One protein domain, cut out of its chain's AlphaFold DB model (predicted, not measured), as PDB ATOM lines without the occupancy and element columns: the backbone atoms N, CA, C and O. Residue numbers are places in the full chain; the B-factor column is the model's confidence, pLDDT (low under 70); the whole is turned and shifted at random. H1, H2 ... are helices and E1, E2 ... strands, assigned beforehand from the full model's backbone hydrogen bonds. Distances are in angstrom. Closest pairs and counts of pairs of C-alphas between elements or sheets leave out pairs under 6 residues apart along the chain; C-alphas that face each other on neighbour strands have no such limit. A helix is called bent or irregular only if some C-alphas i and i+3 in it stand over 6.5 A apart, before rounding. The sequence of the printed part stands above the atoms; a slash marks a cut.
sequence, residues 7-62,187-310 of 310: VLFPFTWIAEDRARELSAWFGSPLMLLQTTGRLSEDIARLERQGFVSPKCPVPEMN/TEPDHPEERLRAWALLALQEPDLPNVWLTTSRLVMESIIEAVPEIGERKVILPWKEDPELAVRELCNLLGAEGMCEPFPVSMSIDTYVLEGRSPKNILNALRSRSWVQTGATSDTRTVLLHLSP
ATOM      1  N   VAL A   7     173.734 174.578 164.339       91.94
ATOM      2  CA  VAL A   7     172.929 175.719 164.797       91.94
ATOM      3  C   VAL A   7     171.690 175.896 163.928       91.94
ATOM      4  O   VAL A   7     171.770 175.855 162.700       91.94
ATOM      5  N   LEU A   8     170.544 176.093 164.576       91.69
ATOM      6  CA  LEU A   8     169.292 176.437 163.911       91.69
ATOM      7  C   LEU A   8     169.276 177.929 163.584       91.69
ATOM      8  O   LEU A   8     169.499 178.763 164.464       91.69
ATOM      9  N   PHE A   9     169.005 178.271 162.325       90.25
ATOM     10  CA  PHE A   9     168.983 179.660 161.876       90.25
ATOM     11  C   PHE A   9     167.834 179.939 160.887       90.25
ATOM     12  O   PHE A   9     167.433 179.054 160.126       90.25
ATOM     13  N   PRO A  10     167.304 181.177 160.863       89.56
ATOM     14  CA  PRO A  10     167.541 182.286 161.786       89.56
ATOM     15  C   PRO A  10     166.575 182.224 162.987       89.56
ATOM     16  O   PRO A  10     166.131 183.253 163.496       89.56
ATOM     17  N   PHE A  11     166.181 181.014 163.388       89.25
ATOM     18  CA  PHE A  11     165.165 180.780 164.406       89.25
ATOM     19  C   PHE A  11     165.730 180.964 165.820       89.25
ATOM     20  O   PHE A  11     166.877 180.607 166.096       89.25
ATOM     21  N   THR A  12     164.903 181.492 166.723       89.06
ATOM     22  CA  THR A  12     165.188 181.555 168.169       89.06
ATOM     23  C   THR A  12     164.246 180.672 168.986       89.06
ATOM     24  O   THR A  12     164.378 180.577 170.201       89.06
ATOM     25  N   TRP A  13     163.332 179.961 168.327       90.88
ATOM     26  CA  TRP A  13     162.424 179.005 168.946       90.88
ATOM     27  C   TRP A  13     162.159 177.819 168.020       90.88
ATOM     28  O   TRP A  13     162.301 177.926 166.803       90.88
ATOM     29  N   ILE A  14     161.804 176.677 168.607       87.38
ATOM     30  CA  ILE A  14     161.450 175.458 167.882       87.38
ATOM     31  C   ILE A  14     160.404 174.658 168.664       87.38
ATOM     32  O   ILE A  14     160.494 174.519 169.886       87.38
ATOM     33  N   ALA A  15     159.427 174.097 167.949       86.56
ATOM     34  CA  ALA A  15     158.432 173.197 168.525       86.56
ATOM     35  C   ALA A  15     159.062 171.866 168.976       86.56
ATOM     36  O   ALA A  15     160.018 171.379 168.376       86.56
ATOM     37  N   GLU A  16     158.497 171.229 170.003       86.25
ATOM     38  CA  GLU A  16     159.080 170.018 170.600       86.25
ATOM     39  C   GLU A  16     159.188 168.841 169.622       86.25
ATOM     40  O   GLU A  16     160.242 168.208 169.544       86.25
ATOM     41  N   ASP A  17     158.147 168.579 168.833       80.81
ATOM     42  CA  ASP A  17     158.171 167.484 167.856       80.81
ATOM     43  C   ASP A  17     159.229 167.719 166.769       80.81
ATOM     44  O   ASP A  17     159.955 166.794 166.402       80.81
ATOM     45  N   ARG A  18     159.405 168.978 166.350       80.62
ATOM     46  CA  ARG A  18     160.457 169.377 165.408       80.62
ATOM     47  C   ARG A  18     161.848 169.251 166.012       80.62
ATOM     48  O   ARG A  18     162.743 168.721 165.366       80.62
ATOM     49  N   ALA A  19     162.044 169.682 167.255       85.38
ATOM     50  CA  ALA A  19     163.332 169.545 167.929       85.38
ATOM     51  C   ALA A  19     163.756 168.072 168.029       85.38
ATOM     52  O   ALA A  19     164.924 167.762 167.797       85.38
ATOM     53  N   ARG A  20     162.813 167.165 168.321       83.50
ATOM     54  CA  ARG A  20     163.060 165.714 168.354       83.50
ATOM     55  C   ARG A  20     163.422 165.157 166.983       83.50
ATOM     56  O   ARG A  20     164.397 164.422 166.880       83.50
ATOM     57  N   GLU A  21     162.652 165.510 165.958       77.50
ATOM     58  CA  GLU A  21     162.882 165.071 164.580       77.50
ATOM     59  C   GLU A  21     164.258 165.524 164.076       77.50
ATOM     60  O   GLU A  21     165.084 164.699 163.689       77.50
ATOM     61  N   LEU A  22     164.559 166.820 164.187       79.38
ATOM     62  CA  LEU A  22     165.844 167.367 163.760       79.38
ATOM     63  C   LEU A  22     167.010 166.801 164.578       79.38
ATOM     64  O   LEU A  22     168.061 166.502 164.017       79.38
ATOM     65  N   SER A  23     166.832 166.595 165.885       81.94
ATOM     66  CA  SER A  23     167.863 165.971 166.726       81.94
ATOM     67  C   SER A  23     168.133 164.517 166.342       81.94
ATOM     68  O   SER A  23     169.258 164.044 166.493       81.94
ATOM     69  N   ALA A  24     167.124 163.795 165.847       75.50
ATOM     70  CA  ALA A  24     167.310 162.436 165.351       75.50
ATOM     71  C   ALA A  24     168.158 162.413 164.069       75.50
ATOM     72  O   ALA A  24     168.896 161.455 163.853       75.50
ATOM     73  N   TRP A  25     168.072 163.458 163.238       72.56
ATOM     74  CA  TRP A  25     168.758 163.534 161.942       72.56
ATOM     75  C   TRP A  25     170.154 164.141 162.026       72.56
ATOM     76  O   TRP A  25     171.085 163.654 161.390       72.56
ATOM     77  N   PHE A  26     170.302 165.199 162.818       74.94
ATOM     78  CA  PHE A  26     171.517 166.013 162.881       74.94
ATOM     79  C   PHE A  26     172.307 165.825 164.176       74.94
ATOM     80  O   PHE A  26     173.301 166.515 164.410       74.94
ATOM     81  N   GLY A  27     171.864 164.882 165.008       74.06
ATOM     82  CA  GLY A  27     172.385 164.675 166.345       74.06
ATOM     83  C   GLY A  27     171.858 165.719 167.325       74.06
ATOM     84  O   GLY A  27     171.305 166.757 166.957       74.06
ATOM     85  N   SER A  28     172.036 165.434 168.611       81.81
ATOM     86  CA  SER A  28     171.659 166.342 169.688       81.81
ATOM     87  C   SER A  28     172.860 166.646 170.597       81.81
ATOM     88  O   SER A  28     173.760 165.810 170.743       81.81
ATOM     89  N   PRO A  29     172.896 167.838 171.221       89.38
ATOM     90  CA  PRO A  29     171.891 168.901 171.129       89.38
ATOM     91  C   PRO A  29     172.058 169.807 169.892       89.38
ATOM     92  O   PRO A  29     173.175 170.069 169.451       89.38
ATOM     93  N   LEU A  30     170.950 170.360 169.391       89.06
ATOM     94  CA  LEU A  30     170.941 171.451 168.405       89.06
ATOM     95  C   LEU A  30     171.195 172.795 169.101       89.06
ATOM     96  O   LEU A  30     170.539 173.105 170.095       89.06
ATOM     97  N   MET A  31     172.106 173.625 168.599       93.88
ATOM     98  CA  MET A  31     172.309 174.971 169.142       93.88
ATOM     99  C   MET A  31     171.157 175.890 168.727       93.88
ATOM    100  O   MET A  31     170.830 175.992 167.544       93.88
ATOM    101  N   LEU A  32     170.585 176.594 169.705       93.94
ATOM    102  CA  LEU A  32     169.513 177.564 169.496       93.94
ATOM    103  C   LEU A  32     169.884 178.892 170.163       93.94
ATOM    104  O   LEU A  32     170.033 178.960 171.384       93.94
ATOM    105  N   LEU A  33     170.035 179.958 169.377       94.31
ATOM    106  CA  LEU A  33     170.311 181.281 169.939       94.31
ATOM    107  C   LEU A  33     169.042 181.864 170.567       94.31
ATOM    108  O   LEU A  33     167.950 181.735 170.024       94.31
ATOM    109  N   GLN A  34     169.191 182.498 171.723       94.19
ATOM    110  CA  GLN A  34     168.117 183.064 172.528       94.19
ATOM    111  C   GLN A  34     168.314 184.567 172.673       94.19
ATOM    112  O   GLN A  34     169.423 185.053 172.910       94.19
ATOM    113  N   THR A  35     167.210 185.302 172.590       90.12
ATOM    114  CA  THR A  35     167.199 186.759 172.789       90.12
ATOM    115  C   THR A  35     167.332 187.157 174.253       90.12
ATOM    116  O   THR A  35     167.734 188.275 174.559       90.12
ATOM    117  N   THR A  36     167.000 186.240 175.163       88.31
ATOM    118  CA  THR A  36     166.980 186.463 176.605       88.31
ATOM    119  C   THR A  36     167.590 185.281 177.347       88.31
ATOM    120  O   THR A  36     167.455 184.131 176.939       88.31
ATOM    121  N   GLY A  37     168.227 185.560 178.485       83.75
ATOM    122  CA  GLY A  37     168.726 184.517 179.390       83.75
ATOM    123  C   GLY A  37     167.616 183.793 180.165       83.75
ATOM    124  O   GLY A  37     167.871 182.782 180.814       83.75
ATOM    125  N   ARG A  38     166.381 184.310 180.130       86.44
ATOM    126  CA  ARG A  38     165.208 183.667 180.736       86.44
ATOM    127  C   ARG A  38     164.530 182.774 179.708       86.44
ATOM    128  O   ARG A  38     163.716 183.260 178.928       86.44
ATOM    129  N   LEU A  39     164.863 181.489 179.740       86.88
ATOM    130  CA  LEU A  39     164.242 180.486 178.880       86.88
ATOM    131  C   LEU A  39     162.756 180.333 179.212       86.88
ATOM    132  O   LEU A  39     162.361 180.341 180.382       86.88
ATOM    133  N   SER A  40     161.941 180.161 178.181       87.12
ATOM    134  CA  SER A  40     160.565 179.702 178.336       87.12
ATOM    135  C   SER A  40     160.532 178.222 178.755       87.12
ATOM    136  O   SER A  40     161.497 177.481 178.559       87.12
ATOM    137  N   GLU A  41     159.434 177.777 179.378       88.75
ATOM    138  CA  GLU A  41     159.335 176.422 179.962       88.75
ATOM    139  C   GLU A  41     159.495 175.303 178.920       88.75
ATOM    140  O   GLU A  41     160.047 174.244 179.208       88.75
ATOM    141  N   ASP A  42     159.022 175.532 177.700       87.38
ATOM    142  CA  ASP A  42     159.193 174.645 176.552       87.38
ATOM    143  C   ASP A  42     160.664 174.502 176.138       87.38
ATOM    144  O   ASP A  42     161.157 173.376 176.060       87.38
ATOM    145  N   ILE A  43     161.404 175.602 175.977       91.12
ATOM    146  CA  ILE A  43     162.839 175.549 175.653       91.12
ATOM    147  C   ILE A  43     163.647 174.942 176.810       91.12
ATOM    148  O   ILE A  43     164.487 174.072 176.585       91.12
ATOM    149  N   ALA A  44     163.346 175.310 178.060       93.12
ATOM    150  CA  ALA A  44     163.987 174.727 179.242       93.12
ATOM    151  C   ALA A  44     163.695 173.219 179.393       93.12
ATOM    152  O   ALA A  44     164.511 172.455 179.916       93.12
ATOM    153  N   ARG A  45     162.518 172.752 178.953       93.19
ATOM    154  CA  ARG A  45     162.194 171.320 178.881       93.19
ATOM    155  C   ARG A  45     163.034 170.619 177.813       93.19
ATOM    156  O   ARG A  45     163.618 169.582 178.121       93.19
ATOM    157  N   LEU A  46     163.136 171.189 176.613       92.25
ATOM    158  CA  LEU A  46     163.942 170.630 175.523       92.25
ATOM    159  C   LEU A  46     165.436 170.576 175.865       92.25
ATOM    160  O   LEU A  46     166.104 169.600 175.524       92.25
ATOM    161  N   GLU A  47     165.948 171.575 176.584       94.75
ATOM    162  CA  GLU A  47     167.324 171.580 177.090       94.75
ATOM    163  C   GLU A  47     167.562 170.433 178.080       94.75
ATOM    164  O   GLU A  47     168.511 169.666 177.928       94.75
ATOM    165  N   ARG A  48     166.666 170.246 179.061       94.38
ATOM    166  CA  ARG A  48     166.759 169.135 180.032       94.38
ATOM    167  C   ARG A  48     166.684 167.759 179.374       94.38
ATOM    168  O   ARG A  48     167.288 166.815 179.874       94.38
ATOM    169  N   GLN A  49     165.928 167.645 178.286       91.88
ATOM    170  CA  GLN A  49     165.831 166.424 177.487       91.88
ATOM    171  C   GLN A  49     167.038 166.227 176.552       91.88
ATOM    172  O   GLN A  49     167.175 165.161 175.958       91.88
ATOM    173  N   GLY A  50     167.921 167.223 176.435       90.62
ATOM    174  CA  GLY A  50     169.122 167.173 175.609       90.62
ATOM    175  C   GLY A  50     168.885 167.448 174.124       90.62
ATOM    176  O   GLY A  50     169.822 167.303 173.347       90.62
ATOM    177  N   PHE A  51     167.683 167.848 173.703       89.31
ATOM    178  CA  PHE A  51     167.389 168.111 172.287       89.31
ATOM    179  C   PHE A  51     168.006 169.420 171.798       89.31
ATOM    180  O   PHE A  51     168.512 169.489 170.680       89.31
ATOM    181  N   VAL A  52     168.014 170.452 172.642       92.50
ATOM    182  CA  VAL A  52     168.557 171.770 172.293       92.50
ATOM    183  C   VAL A  52     169.593 172.233 173.310       92.50
ATOM    184  O   VAL A  52     169.538 171.883 174.485       92.50
ATOM    185  N   SER A  53     170.545 173.038 172.851       94.75
ATOM    186  CA  SER A  53     171.492 173.781 173.674       94.75
ATOM    187  C   SER A  53     171.203 175.269 173.471       94.75
ATOM    188  O   SER A  53     171.700 175.864 172.506       94.75
ATOM    189  N   PRO A  54     170.347 175.866 174.317       94.12
ATOM    190  CA  PRO A  54     170.023 177.274 174.214       94.12
ATOM    191  C   PRO A  54     171.233 178.117 174.630       94.12
ATOM    192  O   PRO A  54     171.896 177.846 175.636       94.12
ATOM    193  N   LYS A  55     171.531 179.157 173.856       94.56
ATOM    194  CA  LYS A  55     172.621 180.100 174.130       94.56
ATOM    195  C   LYS A  55     172.090 181.515 174.066       94.56
ATOM    196  O   LYS A  55     171.473 181.881 173.078       94.56
ATOM    197  N   CYS A  56     172.328 182.310 175.105       94.00
ATOM    198  CA  CYS A  56     172.047 183.742 175.097       94.00
ATOM    199  C   CYS A  56     173.387 184.479 174.965       94.00
ATOM    200  O   CYS A  56     174.111 184.543 175.959       94.00
ATOM    201  N   PRO A  57     173.737 184.999 173.773       93.00
ATOM    202  CA  PRO A  57     175.040 185.629 173.548       93.00
ATOM    203  C   PRO A  57     175.235 186.953 174.297       93.00
ATOM    204  O   PRO A  57     176.365 187.372 174.512       93.00
ATOM    205  N   VAL A  58     174.139 187.622 174.680       92.19
ATOM    206  CA  VAL A  58     174.147 188.974 175.275       92.19
ATOM    207  C   VAL A  58     173.234 189.082 176.504       92.19
ATOM    208  O   VAL A  58     172.277 189.864 176.523       92.19
ATOM    209  N   PRO A  59     173.484 188.283 177.560       91.19
ATOM    210  CA  PRO A  59     172.637 188.253 178.752       91.19
ATOM    211  C   PRO A  59     172.584 189.599 179.494       91.19
ATOM    212  O   PRO A  59     171.611 189.880 180.198       91.19
ATOM    213  N   GLU A  60     173.598 190.447 179.336       90.81
ATOM    214  CA  GLU A  60     173.677 191.789 179.911       90.81
ATOM    215  C   GLU A  60     172.613 192.750 179.360       90.81
ATOM    216  O   GLU A  60     172.246 193.708 180.041       90.81
ATOM    217  N   MET A  61     172.062 192.484 178.170       87.44
ATOM    218  CA  MET A  61     171.035 193.328 177.546       87.44
ATOM    219  C   MET A  61     169.608 192.970 177.980       87.44
ATOM    220  O   MET A  61     168.664 193.657 177.588       87.44
ATOM    221  N   ASN A  62     169.426 191.938 178.816       89.62
ATOM    222  CA  ASN A  62     168.107 191.447 179.228       89.62
ATOM    223  C   ASN A  62     167.211 192.546 179.818       89.62
ATOM    224  O   ASN A  62     166.034 192.623 179.479       89.62
ATOM    225  N   THR A 187     155.651 177.182 157.977       57.00
ATOM    226  CA  THR A 187     155.266 178.560 157.727       57.00
ATOM    227  C   THR A 187     156.560 179.349 157.626       57.00
ATOM    228  O   THR A 187     157.360 179.401 158.561       57.00
ATOM    229  N   GLU A 188     156.800 179.894 156.438       70.00
ATOM    230  CA  GLU A 188     157.958 180.739 156.189       70.00
ATOM    231  C   GLU A 188     158.015 181.853 157.245       70.00
ATOM    232  O   GLU A 188     156.980 182.449 157.558       70.00
ATOM    233  N   PRO A 189     159.200 182.145 157.806       68.12
ATOM    234  CA  PRO A 189     159.320 183.145 158.845       68.12
ATOM    235  C   PRO A 189     158.837 184.490 158.319       68.12
ATOM    236  O   PRO A 189     159.290 184.956 157.271       68.12
ATOM    237  N   ASP A 190     157.976 185.154 159.087       66.94
ATOM    238  CA  ASP A 190     157.599 186.529 158.793       66.94
ATOM    239  C   ASP A 190     158.850 187.408 158.733       66.94
ATOM    240  O   ASP A 190     159.698 187.375 159.639       66.94
ATOM    241  N   HIS A 191     158.935 188.209 157.666       72.19
ATOM    242  CA  HIS A 191     160.067 189.091 157.379       72.19
ATOM    243  C   HIS A 191     161.417 188.338 157.379       72.19
ATOM    244  O   HIS A 191     162.286 188.624 158.211       72.19
ATOM    245  N   PRO A 192     161.613 187.368 156.459       76.75
ATOM    246  CA  PRO A 192     162.746 186.435 156.489       76.75
ATOM    247  C   PRO A 192     164.095 187.158 156.408       76.75
ATOM    248  O   PRO A 192     165.049 186.795 157.095       76.75
ATOM    249  N   GLU A 193     164.166 188.230 155.622       75.94
ATOM    250  CA  GLU A 193     165.372 189.031 155.467       75.94
ATOM    251  C   GLU A 193     165.726 189.837 156.721       75.94
ATOM    252  O   GLU A 193     166.882 189.846 157.152       75.94
ATOM    253  N   GLU A 194     164.757 190.542 157.310       77.50
ATOM    254  CA  GLU A 194     164.959 191.286 158.553       77.50
ATOM    255  C   GLU A 194     165.318 190.341 159.700       77.50
ATOM    256  O   GLU A 194     166.232 190.643 160.473       77.50
ATOM    257  N   ARG A 195     164.674 189.169 159.754       86.44
ATOM    258  CA  ARG A 195     164.976 188.107 160.718       86.44
ATOM    259  C   ARG A 195     166.394 187.596 160.557       86.44
ATOM    260  O   ARG A 195     167.126 187.541 161.540       86.44
ATOM    261  N   LEU A 196     166.821 187.314 159.330       84.69
ATOM    262  CA  LEU A 196     168.184 186.880 159.052       84.69
ATOM    263  C   LEU A 196     169.223 187.942 159.447       84.69
ATOM    264  O   LEU A 196     170.256 187.600 160.019       84.69
ATOM    265  N   ARG A 197     168.953 189.236 159.213       84.19
ATOM    266  CA  ARG A 197     169.851 190.327 159.646       84.19
ATOM    267  C   ARG A 197     169.917 190.470 161.158       84.19
ATOM    268  O   ARG A 197     171.010 190.621 161.704       84.19
ATOM    269  N   ALA A 198     168.766 190.443 161.824       86.00
ATOM    270  CA  ALA A 198     168.693 190.538 163.273       86.00
ATOM    271  C   ALA A 198     169.393 189.339 163.929       86.00
ATOM    272  O   ALA A 198     170.215 189.512 164.830       86.00
ATOM    273  N   TRP A 199     169.152 188.134 163.407       93.19
ATOM    274  CA  TRP A 199     169.826 186.917 163.845       93.19
ATOM    275  C   TRP A 199     171.331 186.990 163.596       93.19
ATOM    276  O   TRP A 199     172.103 186.649 164.484       93.19
ATOM    277  N   ALA A 200     171.777 187.524 162.455       90.25
ATOM    278  CA  ALA A 200     173.201 187.690 162.188       90.25
ATOM    279  C   ALA A 200     173.890 188.657 163.165       90.25
ATOM    280  O   ALA A 200     175.032 188.422 163.556       90.25
ATOM    281  N   LEU A 201     173.204 189.724 163.594       89.94
ATOM    282  CA  LEU A 201     173.707 190.631 164.632       89.94
ATOM    283  C   LEU A 201     173.876 189.928 165.984       89.94
ATOM    284  O   LEU A 201     174.890 190.154 166.646       89.94
ATOM    285  N   LEU A 202     172.920 189.071 166.356       92.38
ATOM    286  CA  LEU A 202     172.971 188.255 167.571       92.38
ATOM    287  C   LEU A 202     174.081 187.200 167.495       92.38
ATOM    288  O   LEU A 202     174.911 187.099 168.394       92.38
ATOM    289  N   ALA A 203     174.135 186.463 166.388       92.69
ATOM    290  CA  ALA A 203     175.111 185.416 166.116       92.69
ATOM    291  C   ALA A 203     176.554 185.951 166.119       92.69
ATOM    292  O   ALA A 203     177.461 185.283 166.596       92.69
ATOM    293  N   LEU A 204     176.787 187.191 165.670       91.38
ATOM    294  CA  LEU A 204     178.112 187.823 165.741       91.38
ATOM    295  C   LEU A 204     178.637 188.027 167.172       91.38
ATOM    296  O   LEU A 204     179.836 188.267 167.324       91.38
ATOM    297  N   GLN A 205     177.771 187.953 168.188       93.44
ATOM    298  CA  GLN A 205     178.160 188.017 169.600       93.44
ATOM    299  C   GLN A 205     178.514 186.638 170.180       93.44
ATOM    300  O   GLN A 205     179.055 186.572 171.277       93.44
ATOM    301  N   GLU A 206     178.249 185.548 169.452       92.38
ATOM    302  CA  GLU A 206     178.569 184.180 169.866       92.38
ATOM    303  C   GLU A 206     179.866 183.713 169.170       92.38
ATOM    304  O   GLU A 206     179.862 183.446 167.964       92.38
ATOM    305  N   PRO A 207     181.005 183.641 169.882       84.38
ATOM    306  CA  PRO A 207     182.285 183.279 169.275       84.38
ATOM    307  C   PRO A 207     182.362 181.802 168.866       84.38
ATOM    308  O   PRO A 207     183.066 181.486 167.906       84.38
ATOM    309  N   ASP A 208     181.625 180.924 169.552       86.50
ATOM    310  CA  ASP A 208     181.721 179.467 169.417       86.50
ATOM    311  C   ASP A 208     180.589 178.882 168.552       86.50
ATOM    312  O   ASP A 208     180.050 177.806 168.825       86.50
ATOM    313  N   LEU A 209     180.208 179.599 167.488       88.06
ATOM    314  CA  LEU A 209     179.188 179.126 166.555       88.06
ATOM    315  C   LEU A 209     179.645 177.877 165.783       88.06
ATOM    316  O   LEU A 209     180.748 177.867 165.227       88.06
ATOM    317  N   PRO A 210     178.776 176.858 165.649       87.25
ATOM    318  CA  PRO A 210     179.038 175.712 164.798       87.25
ATOM    319  C   PRO A 210     179.244 176.106 163.333       87.25
ATOM    320  O   PRO A 210     178.687 177.088 162.836       87.25
ATOM    321  N   ASN A 211     180.006 175.283 162.615       83.81
ATOM    322  CA  ASN A 211     180.217 175.432 161.175       83.81
ATOM    323  C   ASN A 211     179.063 174.866 160.334       83.81
ATOM    324  O   ASN A 211     179.054 175.064 159.123       83.81
ATOM    325  N   VAL A 212     178.110 174.165 160.950       85.44
ATOM    326  CA  VAL A 212     176.942 173.595 160.272       85.44
ATOM    327  C   VAL A 212     175.709 174.375 160.686       85.44
ATOM    328  O   VAL A 212     175.370 174.447 161.869       85.44
ATOM    329  N   TRP A 213     175.049 174.974 159.710       89.00
ATOM    330  CA  TRP A 213     173.886 175.821 159.904       89.00
ATOM    331  C   TRP A 213     172.686 175.165 159.229       89.00
ATOM    332  O   TRP A 213     172.737 174.855 158.041       89.00
ATOM    333  N   LEU A 214     171.603 174.970 159.977       88.00
ATOM    334  CA  LEU A 214     170.389 174.301 159.518       88.00
ATOM    335  C   LEU A 214     169.200 175.264 159.475       88.00
ATOM    336  O   LEU A 214     168.910 175.944 160.462       88.00
ATOM    337  N   THR A 215     168.488 175.271 158.349       87.38
ATOM    338  CA  THR A 215     167.220 175.984 158.177       87.38
ATOM    339  C   THR A 215     166.168 175.099 157.508       87.38
ATOM    340  O   THR A 215     166.481 174.250 156.676       87.38
ATOM    341  N   THR A 216     164.906 175.303 157.868       83.00
ATOM    342  CA  THR A 216     163.729 174.717 157.204       83.00
ATOM    343  C   THR A 216     163.008 175.738 156.318       83.00
ATOM    344  O   THR A 216     161.989 175.426 155.721       83.00
ATOM    345  N   SER A 217     163.511 176.978 156.240       82.25
ATOM    346  CA  SER A 217     162.895 178.053 155.459       82.25
ATOM    347  C   SER A 217     163.562 178.187 154.097       82.25
ATOM    348  O   SER A 217     164.762 178.480 153.995       82.25
ATOM    349  N   ARG A 218     162.758 178.057 153.039       81.25
ATOM    350  CA  ARG A 218     163.230 178.257 151.671       81.25
ATOM    351  C   ARG A 218     163.521 179.727 151.414       81.25
ATOM    352  O   ARG A 218     164.550 180.022 150.814       81.25
ATOM    353  N   LEU A 219     162.687 180.650 151.905       79.88
ATOM    354  CA  LEU A 219     162.919 182.090 151.714       79.88
ATOM    355  C   LEU A 219     164.218 182.564 152.373       79.88
ATOM    356  O   LEU A 219     164.924 183.413 151.825       79.88
ATOM    357  N   VAL A 220     164.568 182.006 153.534       83.62
ATOM    358  CA  VAL A 220     165.864 182.258 154.175       83.62
ATOM    359  C   VAL A 220     167.001 181.736 153.300       83.62
ATOM    360  O   VAL A 220     167.986 182.449 153.101       83.62
ATOM    361  N   MET A 221     166.880 180.513 152.775       83.44
ATOM    362  CA  MET A 221     167.906 179.933 151.909       83.44
ATOM    363  C   MET A 221     168.093 180.760 150.628       83.44
ATOM    364  O   MET A 221     169.220 181.099 150.274       83.44
ATOM    365  N   GLU A 222     167.000 181.167 149.979       80.94
ATOM    366  CA  GLU A 222     167.013 182.057 148.810       80.94
ATOM    367  C   GLU A 222     167.680 183.401 149.130       80.94
ATOM    368  O   GLU A 222     168.560 183.840 148.390       80.94
ATOM    369  N   SER A 223     167.351 184.003 150.278       80.00
ATOM    370  CA  SER A 223     167.966 185.258 150.737       80.00
ATOM    371  C   SER A 223     169.480 185.127 150.936       80.00
ATOM    372  O   SER A 223     170.233 186.065 150.671       80.00
ATOM    373  N   ILE A 224     169.948 183.967 151.404       80.69
ATOM    374  CA  ILE A 224     171.379 183.694 151.583       80.69
ATOM    375  C   ILE A 224     172.069 183.480 150.239       80.69
ATOM    376  O   ILE A 224     173.145 184.036 150.037       80.69
ATOM    377  N   ILE A 225     171.449 182.744 149.313       78.44
ATOM    378  CA  ILE A 225     171.951 182.562 147.942       78.44
ATOM    379  C   ILE A 225     172.086 183.913 147.231       78.44
ATOM    380  O   ILE A 225     173.105 184.170 146.591       78.44
ATOM    381  N   GLU A 226     171.104 184.803 147.384       76.69
ATOM    382  CA  GLU A 226     171.158 186.152 146.817       76.69
ATOM    383  C   GLU A 226     172.256 187.005 147.472       76.69
ATOM    384  O   GLU A 226     173.017 187.691 146.786       76.69
ATOM    385  N   ALA A 227     172.382 186.941 148.801       73.00
ATOM    386  CA  ALA A 227     173.385 187.701 149.541       73.00
ATOM    387  C   ALA A 227     174.816 187.153 149.384       73.00
ATOM    388  O   ALA A 227     175.777 187.893 149.611       73.00
ATOM    389  N   VAL A 228     174.971 185.875 149.026       74.31
ATOM    390  CA  VAL A 228     176.251 185.171 148.869       74.31
ATOM    391  C   VAL A 228     176.233 184.371 147.551       74.31
ATOM    392  O   VAL A 228     176.085 183.148 147.564       74.31
ATOM    393  N   PRO A 229     176.437 185.030 146.392       64.88
ATOM    394  CA  PRO A 229     176.318 184.399 145.068       64.88
ATOM    395  C   PRO A 229     177.278 183.217 144.836       64.88
ATOM    396  O   PRO A 229     177.046 182.364 143.983       64.88
ATOM    397  N   GLU A 230     178.363 183.158 145.611       63.84
ATOM    398  CA  GLU A 230     179.396 182.116 145.577       63.84
ATOM    399  C   GLU A 230     178.939 180.778 146.198       63.84
ATOM    400  O   GLU A 230     179.647 179.780 146.091       63.84
ATOM    401  N   ILE A 231     177.728 180.710 146.776       61.38
ATOM    402  CA  ILE A 231     177.070 179.452 147.198       61.38
ATOM    403  C   ILE A 231     176.951 178.437 146.041       61.38
ATOM    404  O   ILE A 231     176.783 177.236 146.264       61.38
ATOM    405  N   GLY A 232     177.099 178.901 144.797       50.50
ATOM    406  CA  GLY A 232     177.027 178.098 143.582       50.50
ATOM    407  C   GLY A 232     178.129 177.055 143.356       50.50
ATOM    408  O   GLY A 232     177.986 176.280 142.414       50.50
ATOM    409  N   GLU A 233     179.199 176.972 144.157       45.66
ATOM    410  CA  GLU A 233     180.302 176.047 143.822       45.66
ATOM    411  C   GLU A 233     180.084 174.583 144.239       45.66
ATOM    412  O   GLU A 233     180.715 173.697 143.659       45.66
ATOM    413  N   ARG A 234     179.144 174.263 145.143       54.19
ATOM    414  CA  ARG A 234     178.759 172.855 145.377       54.19
ATOM    415  C   ARG A 234     177.403 172.702 146.069       54.19
ATOM    416  O   ARG A 234     177.333 172.385 147.255       54.19
ATOM    417  N   LYS A 235     176.313 172.887 145.318       61.22
ATOM    418  CA  LYS A 235     174.997 172.376 145.733       61.22
ATOM    419  C   LYS A 235     175.020 170.853 145.605       61.22
ATOM    420  O   LYS A 235     175.078 170.330 144.493       61.22
ATOM    421  N   VAL A 236     174.990 170.149 146.730       56.16
ATOM    422  CA  VAL A 236     174.743 168.706 146.777       56.16
ATOM    423  C   VAL A 236     173.310 168.531 147.252       56.16
ATOM    424  O   VAL A 236     172.990 168.800 148.406       56.16
ATOM    425  N   ILE A 237     172.430 168.133 146.339       59.50
ATOM    426  CA  ILE A 237     171.073 167.730 146.703       59.50
ATOM    427  C   ILE A 237     171.169 166.277 147.129       59.50
ATOM    428  O   ILE A 237     171.523 165.429 146.311       59.50
ATOM    429  N   LEU A 238     170.872 166.003 148.393       55.34
ATOM    430  CA  LEU A 238     170.764 164.646 148.904       55.34
ATOM    431  C   LEU A 238     169.279 164.280 148.935       55.34
ATOM    432  O   LEU A 238     168.565 164.679 149.864       55.34
ATOM    433  N   PRO A 239     168.770 163.554 147.919       54.47
ATOM    434  CA  PRO A 239     167.450 162.967 148.017       54.47
ATOM    435  C   PRO A 239     167.512 161.874 149.086       54.47
ATOM    436  O   PRO A 239     167.960 160.759 148.826       54.47
ATOM    437  N   TRP A 240     167.004 162.167 150.285       59.22
ATOM    438  CA  TRP A 240     166.891 161.184 151.373       59.22
ATOM    439  C   TRP A 240     166.018 159.974 150.985       59.22
ATOM    440  O   TRP A 240     165.999 158.945 151.654       59.22
ATOM    441  N   LYS A 241     165.299 160.098 149.862       51.41
ATOM    442  CA  LYS A 241     164.375 159.121 149.294       51.41
ATOM    443  C   LYS A 241     165.036 158.014 148.460       51.41
ATOM    444  O   LYS A 241     164.434 156.951 148.343       51.41
ATOM    445  N   GLU A 242     166.196 158.249 147.841       53.00
ATOM    446  CA  GLU A 242     166.759 157.304 146.853       53.00
ATOM    447  C   GLU A 242     167.807 156.354 147.445       53.00
ATOM    448  O   GLU A 242     167.785 155.165 147.132       53.00
ATOM    449  N   ASP A 243     168.678 156.848 148.328       61.88
ATOM    450  CA  ASP A 243     169.667 156.038 149.049       61.88
ATOM    451  C   ASP A 243     169.980 156.692 150.411       61.88
ATOM    452  O   ASP A 243     170.901 157.512 150.525       61.88
ATOM    453  N   PRO A 244     169.181 156.399 151.453       57.38
ATOM    454  CA  PRO A 244     169.323 157.040 152.754       57.38
ATOM    455  C   PRO A 244     170.632 156.659 153.456       57.38
ATOM    456  O   PRO A 244     171.159 157.467 154.210       57.38
ATOM    457  N   GLU A 245     171.213 155.486 153.186       61.53
ATOM    458  CA  GLU A 245     172.511 155.103 153.758       61.53
ATOM    459  C   GLU A 245     173.656 155.928 153.157       61.53
ATOM    460  O   GLU A 245     174.547 156.388 153.880       61.53
ATOM    461  N   LEU A 246     173.625 156.169 151.842       64.81
ATOM    462  CA  LEU A 246     174.575 157.060 151.179       64.81
ATOM    463  C   LEU A 246     174.412 158.508 151.653       64.81
ATOM    464  O   LEU A 246     175.418 159.152 151.956       64.81
ATOM    465  N   ALA A 247     173.173 158.999 151.763       61.66
ATOM    466  CA  ALA A 247     172.881 160.346 152.254       61.66
ATOM    467  C   ALA A 247     173.347 160.531 153.705       61.66
ATOM    468  O   ALA A 247     174.040 161.506 153.995       61.66
ATOM    469  N   VAL A 248     173.067 159.570 154.595       59.81
ATOM    470  CA  VAL A 248     173.563 159.563 155.981       59.81
ATOM    471  C   VAL A 248     175.086 159.548 156.004       59.81
ATOM    472  O   VAL A 248     175.682 160.307 156.761       59.81
ATOM    473  N   ARG A 249     175.747 158.746 155.161       66.25
ATOM    474  CA  ARG A 249     177.215 158.692 155.107       66.25
ATOM    475  C   ARG A 249     177.831 160.002 154.620       66.25
ATOM    476  O   ARG A 249     178.812 160.461 155.199       66.25
ATOM    477  N   GLU A 250     177.288 160.605 153.565       66.94
ATOM    478  CA  GLU A 250     177.759 161.902 153.070       66.94
ATOM    479  C   GLU A 250     177.506 163.017 154.083       66.94
ATOM    480  O   GLU A 250     178.409 163.810 154.349       66.94
ATOM    481  N   LEU A 251     176.339 163.021 154.726       66.31
ATOM    482  CA  LEU A 251     176.012 163.951 155.798       66.31
ATOM    483  C   LEU A 251     176.949 163.757 157.003       66.31
ATOM    484  O   LEU A 251     177.537 164.724 157.466       66.31
ATOM    485  N   CYS A 252     177.186 162.526 157.464       65.62
ATOM    486  CA  CYS A 252     178.133 162.216 158.546       65.62
ATOM    487  C   CYS A 252     179.551 162.710 158.227       65.62
ATOM    488  O   CYS A 252     180.199 163.328 159.073       65.62
ATOM    489  N   ASN A 253     180.012 162.500 156.989       67.88
ATOM    490  CA  ASN A 253     181.309 162.993 156.520       67.88
ATOM    491  C   ASN A 253     181.375 164.528 156.510       67.88
ATOM    492  O   ASN A 253     182.402 165.101 156.868       67.88
ATOM    493  N   LEU A 254     180.293 165.200 156.103       65.38
ATOM    494  CA  LEU A 254     180.207 166.665 156.068       65.38
ATOM    495  C   LEU A 254     180.076 167.283 157.465       65.38
ATOM    496  O   LEU A 254     180.618 168.357 157.713       65.38
ATOM    497  N   LEU A 255     179.385 166.600 158.374       62.34
ATOM    498  CA  LEU A 255     179.144 167.029 159.751       62.34
ATOM    499  C   LEU A 255     180.296 166.671 160.704       62.34
ATOM    500  O   LEU A 255     180.291 167.110 161.853       62.34
ATOM    501  N   GLY A 256     181.283 165.889 160.248       59.53
ATOM    502  CA  GLY A 256     182.377 165.394 161.091       59.53
ATOM    503  C   GLY A 256     181.894 164.486 162.227       59.53
ATOM    504  O   GLY A 256     182.564 164.367 163.251       59.53
ATOM    505  N   ALA A 257     180.716 163.884 162.060       55.22
ATOM    506  CA  ALA A 257     180.050 163.059 163.051       55.22
ATOM    507  C   ALA A 257     180.105 161.600 162.586       55.22
ATOM    508  O   ALA A 257     179.268 161.146 161.809       55.22
ATOM    509  N   GLU A 258     181.117 160.858 163.037       46.34
ATOM    510  CA  GLU A 258     181.149 159.407 162.848       46.34
ATOM    511  C   GLU A 258     180.046 158.772 163.718       46.34
ATOM    512  O   GLU A 258     180.184 158.693 164.938       46.34
ATOM    513  N   GLY A 259     178.937 158.345 163.097       50.31
ATOM    514  CA  GLY A 259     177.917 157.505 163.746       50.31
ATOM    515  C   GLY A 259     176.515 158.101 163.933       50.31
ATOM    516  O   GLY A 259     175.863 157.753 164.916       50.31
ATOM    517  N   MET A 260     176.023 158.968 163.037       49.66
ATOM    518  CA  MET A 260     174.621 159.424 163.096       49.66
ATOM    519  C   MET A 260     173.621 158.424 162.482       49.66
ATOM    520  O   MET A 260     173.985 157.605 161.643       49.66
ATOM    521  N   CYS A 261     172.386 158.499 162.992       50.12
ATOM    522  CA  CYS A 261     171.307 157.503 163.079       50.12
ATOM    523  C   CYS A 261     170.924 156.653 161.849       50.12
ATOM    524  O   CYS A 261     171.111 157.028 160.695       50.12
ATOM    525  N   GLU A 262     170.273 155.523 162.169       44.03
ATOM    526  CA  GLU A 262     169.582 154.599 161.258       44.03
ATOM    527  C   GLU A 262     168.507 155.287 160.388       44.03
ATOM    528  O   GLU A 262     167.879 156.259 160.822       44.03
ATOM    529  N   PRO A 263     168.255 154.780 159.165       46.78
ATOM    530  CA  PRO A 263     167.316 155.388 158.231       46.78
ATOM    531  C   PRO A 263     165.865 155.284 158.724       46.78
ATOM    532  O   PRO A 263     165.311 154.194 158.867       46.78
ATOM    533  N   PHE A 264     165.217 156.433 158.924       47.38
ATOM    534  CA  PHE A 264     163.766 156.521 159.098       47.38
ATOM    535  C   PHE A 264     163.060 156.657 157.738       47.38
ATOM    536  O   PHE A 264     163.600 157.288 156.826       47.38
ATOM    537  N   PRO A 265     161.839 156.113 157.585       43.84
ATOM    538  CA  PRO A 265     161.076 156.238 156.352       43.84
ATOM    539  C   PRO A 265     160.398 157.612 156.300       43.84
ATOM    540  O   PRO A 265     159.279 157.756 156.777       43.84
ATOM    541  N   VAL A 266     161.048 158.628 155.726       52.97
ATOM    542  CA  VAL A 266     160.407 159.936 155.495       52.97
ATOM    543  C   VAL A 266     160.782 160.493 154.121       52.97
ATOM    544  O   VAL A 266     161.925 160.393 153.677       52.97
ATOM    545  N   SER A 267     159.803 161.082 153.434       55.25
ATOM    546  CA  SER A 267     160.001 161.907 152.243       55.25
ATOM    547  C   SER A 267     160.439 163.311 152.662       55.25
ATOM    548  O   SER A 267     159.591 164.146 152.941       55.25
ATOM    549  N   MET A 268     161.743 163.565 152.744       59.81
ATOM    550  CA  MET A 268     162.280 164.929 152.787       59.81
ATOM    551  C   MET A 268     163.502 165.005 151.876       59.81
ATOM    552  O   MET A 268     164.232 164.027 151.694       59.81
ATOM    553  N   SER A 269     163.702 166.157 151.251       64.56
ATOM    554  CA  SER A 269     164.909 166.455 150.488       64.56
ATOM    555  C   SER A 269     165.805 167.377 151.303       64.56
ATOM    556  O   SER A 269     165.331 168.302 151.964       64.56
ATOM    557  N   ILE A 270     167.107 167.089 151.299       70.81
ATOM    558  CA  ILE A 270     168.097 167.920 151.979       70.81
ATOM    559  C   ILE A 270     168.952 168.588 150.915       70.81
ATOM    560  O   ILE A 270     169.751 167.950 150.225       70.81
ATOM    561  N   ASP A 271     168.790 169.896 150.802       71.06
ATOM    562  CA  ASP A 271     169.649 170.749 150.006       71.06
ATOM    563  C   ASP A 271     170.878 171.118 150.845       71.06
ATOM    564  O   ASP A 271     170.778 171.834 151.843       71.06
ATOM    565  N   THR A 272     172.050 170.629 150.441       71.56
ATOM    566  CA  THR A 272     173.317 170.905 151.125       71.56
ATOM    567  C   THR A 272     174.180 171.844 150.295       71.56
ATOM    568  O   THR A 272     174.417 171.607 149.109       71.56
ATOM    569  N   TYR A 273     174.698 172.890 150.931       72.88
ATOM    570  CA  TYR A 273     175.610 173.846 150.315       72.88
ATOM    571  C   TYR A 273     176.884 173.959 151.146       72.88
ATOM    572  O   TYR A 273     176.830 174.201 152.353       72.88
ATOM    573  N   VAL A 274     178.040 173.799 150.503       72.06
ATOM    574  CA  VAL A 274     179.346 173.912 151.164       72.06
ATOM    575  C   VAL A 274     180.016 175.216 150.752       72.06
ATOM    576  O   VAL A 274     180.297 175.440 149.578       72.06
ATOM    577  N   LEU A 275     180.300 176.061 151.738       73.25
ATOM    578  CA  LEU A 275     181.009 177.324 151.587       73.25
ATOM    579  C   LEU A 275     182.483 177.128 151.955       73.25
ATOM    580  O   LEU A 275     182.875 177.257 153.119       73.25
ATOM    581  N   GLU A 276     183.298 176.771 150.961       71.12
ATOM    582  CA  GLU A 276     184.728 176.524 151.158       71.12
ATOM    583  C   GLU A 276     185.512 177.816 151.420       71.12
ATOM    584  O   GLU A 276     185.335 178.844 150.767       71.12
ATOM    585  N   GLY A 277     186.406 177.766 152.403       65.69
ATOM    586  CA  GLY A 277     187.242 178.900 152.778       65.69
ATOM    587  C   GLY A 277     186.473 180.083 153.356       65.69
ATOM    588  O   GLY A 277     186.911 181.230 153.232       65.69
ATOM    589  N   ARG A 278     185.311 179.830 153.965       74.44
ATOM    590  CA  ARG A 278     184.458 180.847 154.581       74.44
ATOM    591  C   ARG A 278     184.241 180.497 156.043       74.44
ATOM    592  O   ARG A 278     183.919 179.366 156.386       74.44
ATOM    593  N   SER A 279     184.445 181.487 156.909       80.38
ATOM    594  CA  SER A 279     184.103 181.363 158.320       80.38
ATOM    595  C   SER A 279     182.655 181.811 158.555       80.38
ATOM    596  O   SER A 279     182.205 182.756 157.889       80.38
ATOM    597  N   PRO A 280     181.961 181.230 159.554       83.25
ATOM    598  CA  PRO A 280     180.676 181.715 160.068       83.25
ATOM    599  C   PRO A 280     180.623 183.247 160.165       83.25
ATOM    600  O   PRO A 280     179.761 183.904 159.587       83.25
ATOM    601  N   LYS A 281     181.639 183.848 160.792       84.81
ATOM    602  CA  LYS A 281     181.745 185.296 161.008       84.81
ATOM    603  C   LYS A 281     181.738 186.122 159.716       84.81
ATOM    604  O   LYS A 281     181.162 187.209 159.700       84.81
ATOM    605  N   ASN A 282     182.375 185.654 158.644       82.56
ATOM    606  CA  ASN A 282     182.394 186.387 157.373       82.56
ATOM    607  C   ASN A 282     181.007 186.394 156.721       82.56
ATOM    608  O   ASN A 282     180.552 187.447 156.275       82.56
ATOM    609  N   ILE A 283     180.311 185.253 156.754       81.19
ATOM    610  CA  ILE A 283     178.941 185.118 156.242       81.19
ATOM    611  C   ILE A 283     177.999 186.044 157.023       81.19
ATOM    612  O   ILE A 283     177.268 186.832 156.426       81.19
ATOM    613  N   LEU A 284     178.078 186.050 158.358       84.62
ATOM    614  CA  LEU A 284     177.244 186.929 159.188       84.62
ATOM    615  C   LEU A 284     177.494 188.422 158.914       84.62
ATOM    616  O   LEU A 284     176.553 189.216 158.872       84.62
ATOM    617  N   ASN A 285     178.750 188.829 158.700       82.75
ATOM    618  CA  ASN A 285     179.082 190.224 158.383       82.75
ATOM    619  C   ASN A 285     178.514 190.678 157.030       82.75
ATOM    620  O   ASN A 285     178.088 191.832 156.896       82.75
ATOM    621  N   ALA A 286     178.487 189.783 156.045       79.12
ATOM    622  CA  ALA A 286     177.845 190.031 154.764       79.12
ATOM    623  C   ALA A 286     176.329 190.204 154.908       79.12
ATOM    624  O   ALA A 286     175.775 191.206 154.453       79.12
ATOM    625  N   LEU A 287     175.679 189.281 155.624       81.00
ATOM    626  CA  LEU A 287     174.242 189.338 155.887       81.00
ATOM    627  C   LEU A 287     173.851 190.635 156.609       81.00
ATOM    628  O   LEU A 287     172.878 191.283 156.229       81.00
ATOM    629  N   ARG A 288     174.658 191.083 157.582       76.81
ATOM    630  CA  ARG A 288     174.442 192.345 158.310       76.81
ATOM    631  C   ARG A 288     174.419 193.579 157.403       76.81
ATOM    632  O   ARG A 288     173.649 194.503 157.646       76.81
ATOM    633  N   SER A 289     175.319 193.652 156.426       67.81
ATOM    634  CA  SER A 289     175.637 194.902 155.718       67.81
ATOM    635  C   SER A 289     174.955 195.050 154.360       67.81
ATOM    636  O   SER A 289     175.060 196.128 153.771       67.81
ATOM    637  N   ARG A 290     174.308 193.992 153.837       61.09
ATOM    638  CA  ARG A 290     173.824 193.902 152.439       61.09
ATOM    639  C   ARG A 290     174.889 194.292 151.390       61.09
ATOM    640  O   ARG A 290     174.567 194.493 150.225       61.09
ATOM    641  N   SER A 291     176.154 194.419 151.791       48.00
ATOM    642  CA  SER A 291     177.267 194.808 150.936       48.00
ATOM    643  C   SER A 291     178.424 193.863 151.205       48.00
ATOM    644  O   SER A 291     179.020 193.829 152.280       48.00
ATOM    645  N   TRP A 292     178.707 193.036 150.208       48.50
ATOM    646  CA  TRP A 292     179.830 192.120 150.249       48.50
ATOM    647  C   TRP A 292     181.106 192.892 149.934       48.50
ATOM    648  O   TRP A 292     181.252 193.456 148.850       48.50
ATOM    649  N   VAL A 293     182.044 192.911 150.875       44.38
ATOM    650  CA  VAL A 293     183.424 193.306 150.596       44.38
ATOM    651  C   VAL A 293     184.221 192.017 150.512       44.38
ATOM    652  O   VAL A 293     184.260 191.266 151.484       44.38
ATOM    653  N   GLN A 294     184.838 191.760 149.356       45.50
ATOM    654  CA  GLN A 294     185.755 190.639 149.167       45.50
ATOM    655  C   GLN A 294     186.900 190.750 150.177       45.50
ATOM    656  O   GLN A 294     187.872 191.476 149.972       45.50
ATOM    657  N   THR A 295     186.789 190.041 151.293       42.50
ATOM    658  CA  THR A 295     187.901 189.855 152.215       42.50
ATOM    659  C   THR A 295     188.585 188.555 151.837       42.50
ATOM    660  O   THR A 295     188.132 187.455 152.144       42.50
ATOM    661  N   GLY A 296     189.686 188.696 151.099       43.06
ATOM    662  CA  GLY A 296     190.588 187.598 150.790       43.06
ATOM    663  C   GLY A 296     191.174 187.034 152.078       43.06
ATOM    664  O   GLY A 296     192.110 187.595 152.639       43.06
ATOM    665  N   ALA A 297     190.614 185.926 152.545       42.00
ATOM    666  CA  ALA A 297     191.227 185.079 153.549       42.00
ATOM    667  C   ALA A 297     190.908 183.624 153.204       42.00
ATOM    668  O   ALA A 297     189.852 183.097 153.545       42.00
ATOM    669  N   THR A 298     191.842 182.980 152.507       45.91
ATOM    670  CA  THR A 298     191.927 181.523 152.405       45.91
ATOM    671  C   THR A 298     192.261 180.972 153.790       45.91
ATOM    672  O   THR A 298     193.423 180.926 154.190       45.91
ATOM    673  N   SER A 299     191.231 180.625 154.553       49.62
ATOM    674  CA  SER A 299     191.362 179.711 155.690       49.62
ATOM    675  C   SER A 299     190.816 178.353 155.262       49.62
ATOM    676  O   SER A 299     189.905 178.327 154.446       49.62
ATOM    677  N   ASP A 300     191.286 177.243 155.824       57.06
ATOM    678  CA  ASP A 300     190.703 175.904 155.600       57.06
ATOM    679  C   ASP A 300     189.306 175.734 156.252       57.06
ATOM    680  O   ASP A 300     188.815 174.621 156.450       57.06
ATOM    681  N   THR A 301     188.643 176.834 156.623       65.94
ATOM    682  CA  THR A 301     187.331 176.808 157.277       65.94
ATOM    683  C   THR A 301     186.248 176.515 156.245       65.94
ATOM    684  O   THR A 301     186.177 177.174 155.206       65.94
ATOM    685  N   ARG A 302     185.395 175.530 156.529       73.81
ATOM    686  CA  ARG A 302     184.231 175.176 155.712       73.81
ATOM    687  C   ARG A 302     182.970 175.420 156.528       73.81
ATOM    688  O   ARG A 302     182.846 174.844 157.605       73.81
ATOM    689  N   THR A 303     182.052 176.236 156.013       79.50
ATOM    690  CA  THR A 303     180.689 176.348 156.553       79.50
ATOM    691  C   THR A 303     179.750 175.507 155.695       79.50
ATOM    692  O   THR A 303     179.796 175.588 154.469       79.50
ATOM    693  N   VAL A 304     178.899 174.701 156.323       80.00
ATOM    694  CA  VAL A 304     177.883 173.886 155.648       80.00
ATOM    695  C   VAL A 304     176.516 174.485 155.941       80.00
ATOM    696  O   VAL A 304     176.149 174.640 157.104       80.00
ATOM    697  N   LEU A 305     175.767 174.823 154.895       82.88
ATOM    698  CA  LEU A 305     174.371 175.227 154.998       82.88
ATOM    699  C   LEU A 305     173.483 174.051 154.605       82.88
ATOM    700  O   LEU A 305     173.667 173.453 153.543       82.88
ATOM    701  N   LEU A 306     172.514 173.748 155.454       79.81
ATOM    702  CA  LEU A 306     171.533 172.696 155.250       79.81
ATOM    703  C   LEU A 306     170.152 173.328 155.146       79.81
ATOM    704  O   LEU A 306     169.738 174.069 156.040       79.81
ATOM    705  N   HIS A 307     169.451 173.023 154.061       82.12
ATOM    706  CA  HIS A 307     168.050 173.359 153.873       82.12
ATOM    707  C   HIS A 307     167.226 172.084 153.780       82.12
ATOM    708  O   HIS A 307     167.480 171.226 152.935       82.12
ATOM    709  N   LEU A 308     166.246 171.966 154.664       74.31
ATOM    710  CA  LEU A 308     165.271 170.888 154.635       74.31
ATOM    711  C   LEU A 308     164.057 171.318 153.829       74.31
ATOM    712  O   LEU A 308     163.470 172.355 154.116       74.31
ATOM    713  N   SER A 309     163.681 170.509 152.846       66.00
ATOM    714  CA  SER A 309     162.448 170.678 152.081       66.00
ATOM    715  C   SER A 309     161.567 169.432 152.212       66.00
ATOM    716  O   SER A 309     162.102 168.317 152.180       66.00
ATOM    717  N   PRO A 310     160.242 169.604 152.368       55.81
ATOM    718  CA  PRO A 310     159.288 168.495 152.342       55.81
ATOM    719  C   PRO A 310     159.280 167.737 151.003       55.81
ATOM    720  O   PRO A 310     159.758 168.285 149.981       55.81
TER     721      PRO A 310
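What this domain is: This is residues 7 to 62 and 187 to 310 of the 310 residues of an uncharacterized protein of Desulfatirhabdium butyrativorans (UniProt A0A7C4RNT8). A twisted sheet of four strands, E3, E6, E5 and E4, has H7 over one face and H5 over the opposite face, while H4 and H8 cross each other near H5. Beyond the edge strand E3 is a smaller lobe, in which H1 and H2 pack on a pair of short parallel strands, E1 and E2; residues 7 to 8 tie it to E3. The printed part has 180 residues with eight named helices and six named strands, in the order H1 E1 H2 E2 H3 H4 E3 H5 H6 E4 H7 E5 H8 E6, and its class is mixed, helices and strands. The larger sheet, in the order E3 E6 E5 E4, is mixed. The whole is compact, with a radius of gyration of the C-alphas of 16.1 A and spans of 42 by 42 by 30 A.

Where its parts are: The larger sheet holds E3, residues 212 to 215, E6, residues 302 to 309, 22.5 A long, E5, residues 269 to 276, 22.2 A long, and E4, residues 235 to 239, 12.3 A long. E6 ends at C-alpha 309, at (162.448, 170.678, 152.081). The helices on this sheet are H7, residues 244 to 255, 15.7 A long, H5, residues 218 to 227, 14.0 A, H8, residues 280 to 289, 14.8 A, and H6, residues 229 to 233. H6 is irregular, but only just: C-alphas 229 and 232 are 6.51 A apart. H4 is residues 192 to 203, 15.7 A long. The smaller sheet holds E1, residues 30 to 33, and E2, residues 52 to 55; before E1 comes H1, residues 16 to 26, 15.2 A long and beginning at C-alpha 16, at (159.080, 170.018, 170.600), between E1 and E2 comes H2, residues 41 to 48, and after E2 comes H3, residues 59 to 62.

How they stand to each other: E6 and E5 are antiparallel at 163 degrees, with N 305 and O 273 2.8 A apart, within hydrogen-bond range. E3 and E6 are parallel at 23 degrees, with N 213 and O 304 at 2.8 A. E5 and E4 are antiparallel at 155 degrees, with N 236 and O 272 at 2.8 A. E3, H5, H6 and E4 form a split strand-helix-strand unit, two strands running the same way with E6 and E5 between them, and its crossover is right-handed. H7 is on the sheet at a height of 9.5 A, over E5, E4 and, only just, with 3 C-alphas, E6; it runs slantwise to the strands, at 33 degrees to E4 on the local plane. H5 is on the opposite face at a height of 10.6 A, over E6 and along the strands, at 19 degrees to E6 on the local plane. H6 and H8 only graze the sheet. H4 touches H8 at a steep tilt of 52 degrees, opposite ways, closest at the C-alphas of Ala 200 and Leu 284, 5.1 A. With residues 192 to 196 alone H4 touches H5, the closest C-alphas, of Pro 192 and Val 220, being 5.7 A apart. E1, H2 and E2 form a right-handed strand-helix-strand unit, two parallel neighbour strands with a helix between; N 53 and O 30 are 2.8 A apart. H1 and H2 only just touch, with 3 pairs of C-alphas within 8 A, closest at Glu 16 and Leu 46, 6.9 A. H1 and H7 are near each other, and H3 touches no helix. Every O i to N i+4 pair is within hydrogen-bond range in H1, H2, H4, H5, H7 and H8; H6 has 0 of 1, with 1 of 2 O i to N i+3 pairs in range, and H3 is too short for an i+4 pair.

The domain as a whole: The C-alphas farthest apart, of Glu 60 and Glu 242, are 48.3 A apart. Residues 63 to 186 are not printed, and C-alphas 62 and 187 are 28.2 A apart across the cut. The links H7 to E5 and H8 to E6 are long. The mean pLDDT of the printed part is 75.2, and 60 residues are under 70, among them residues 229 to 269 and 289 to 301.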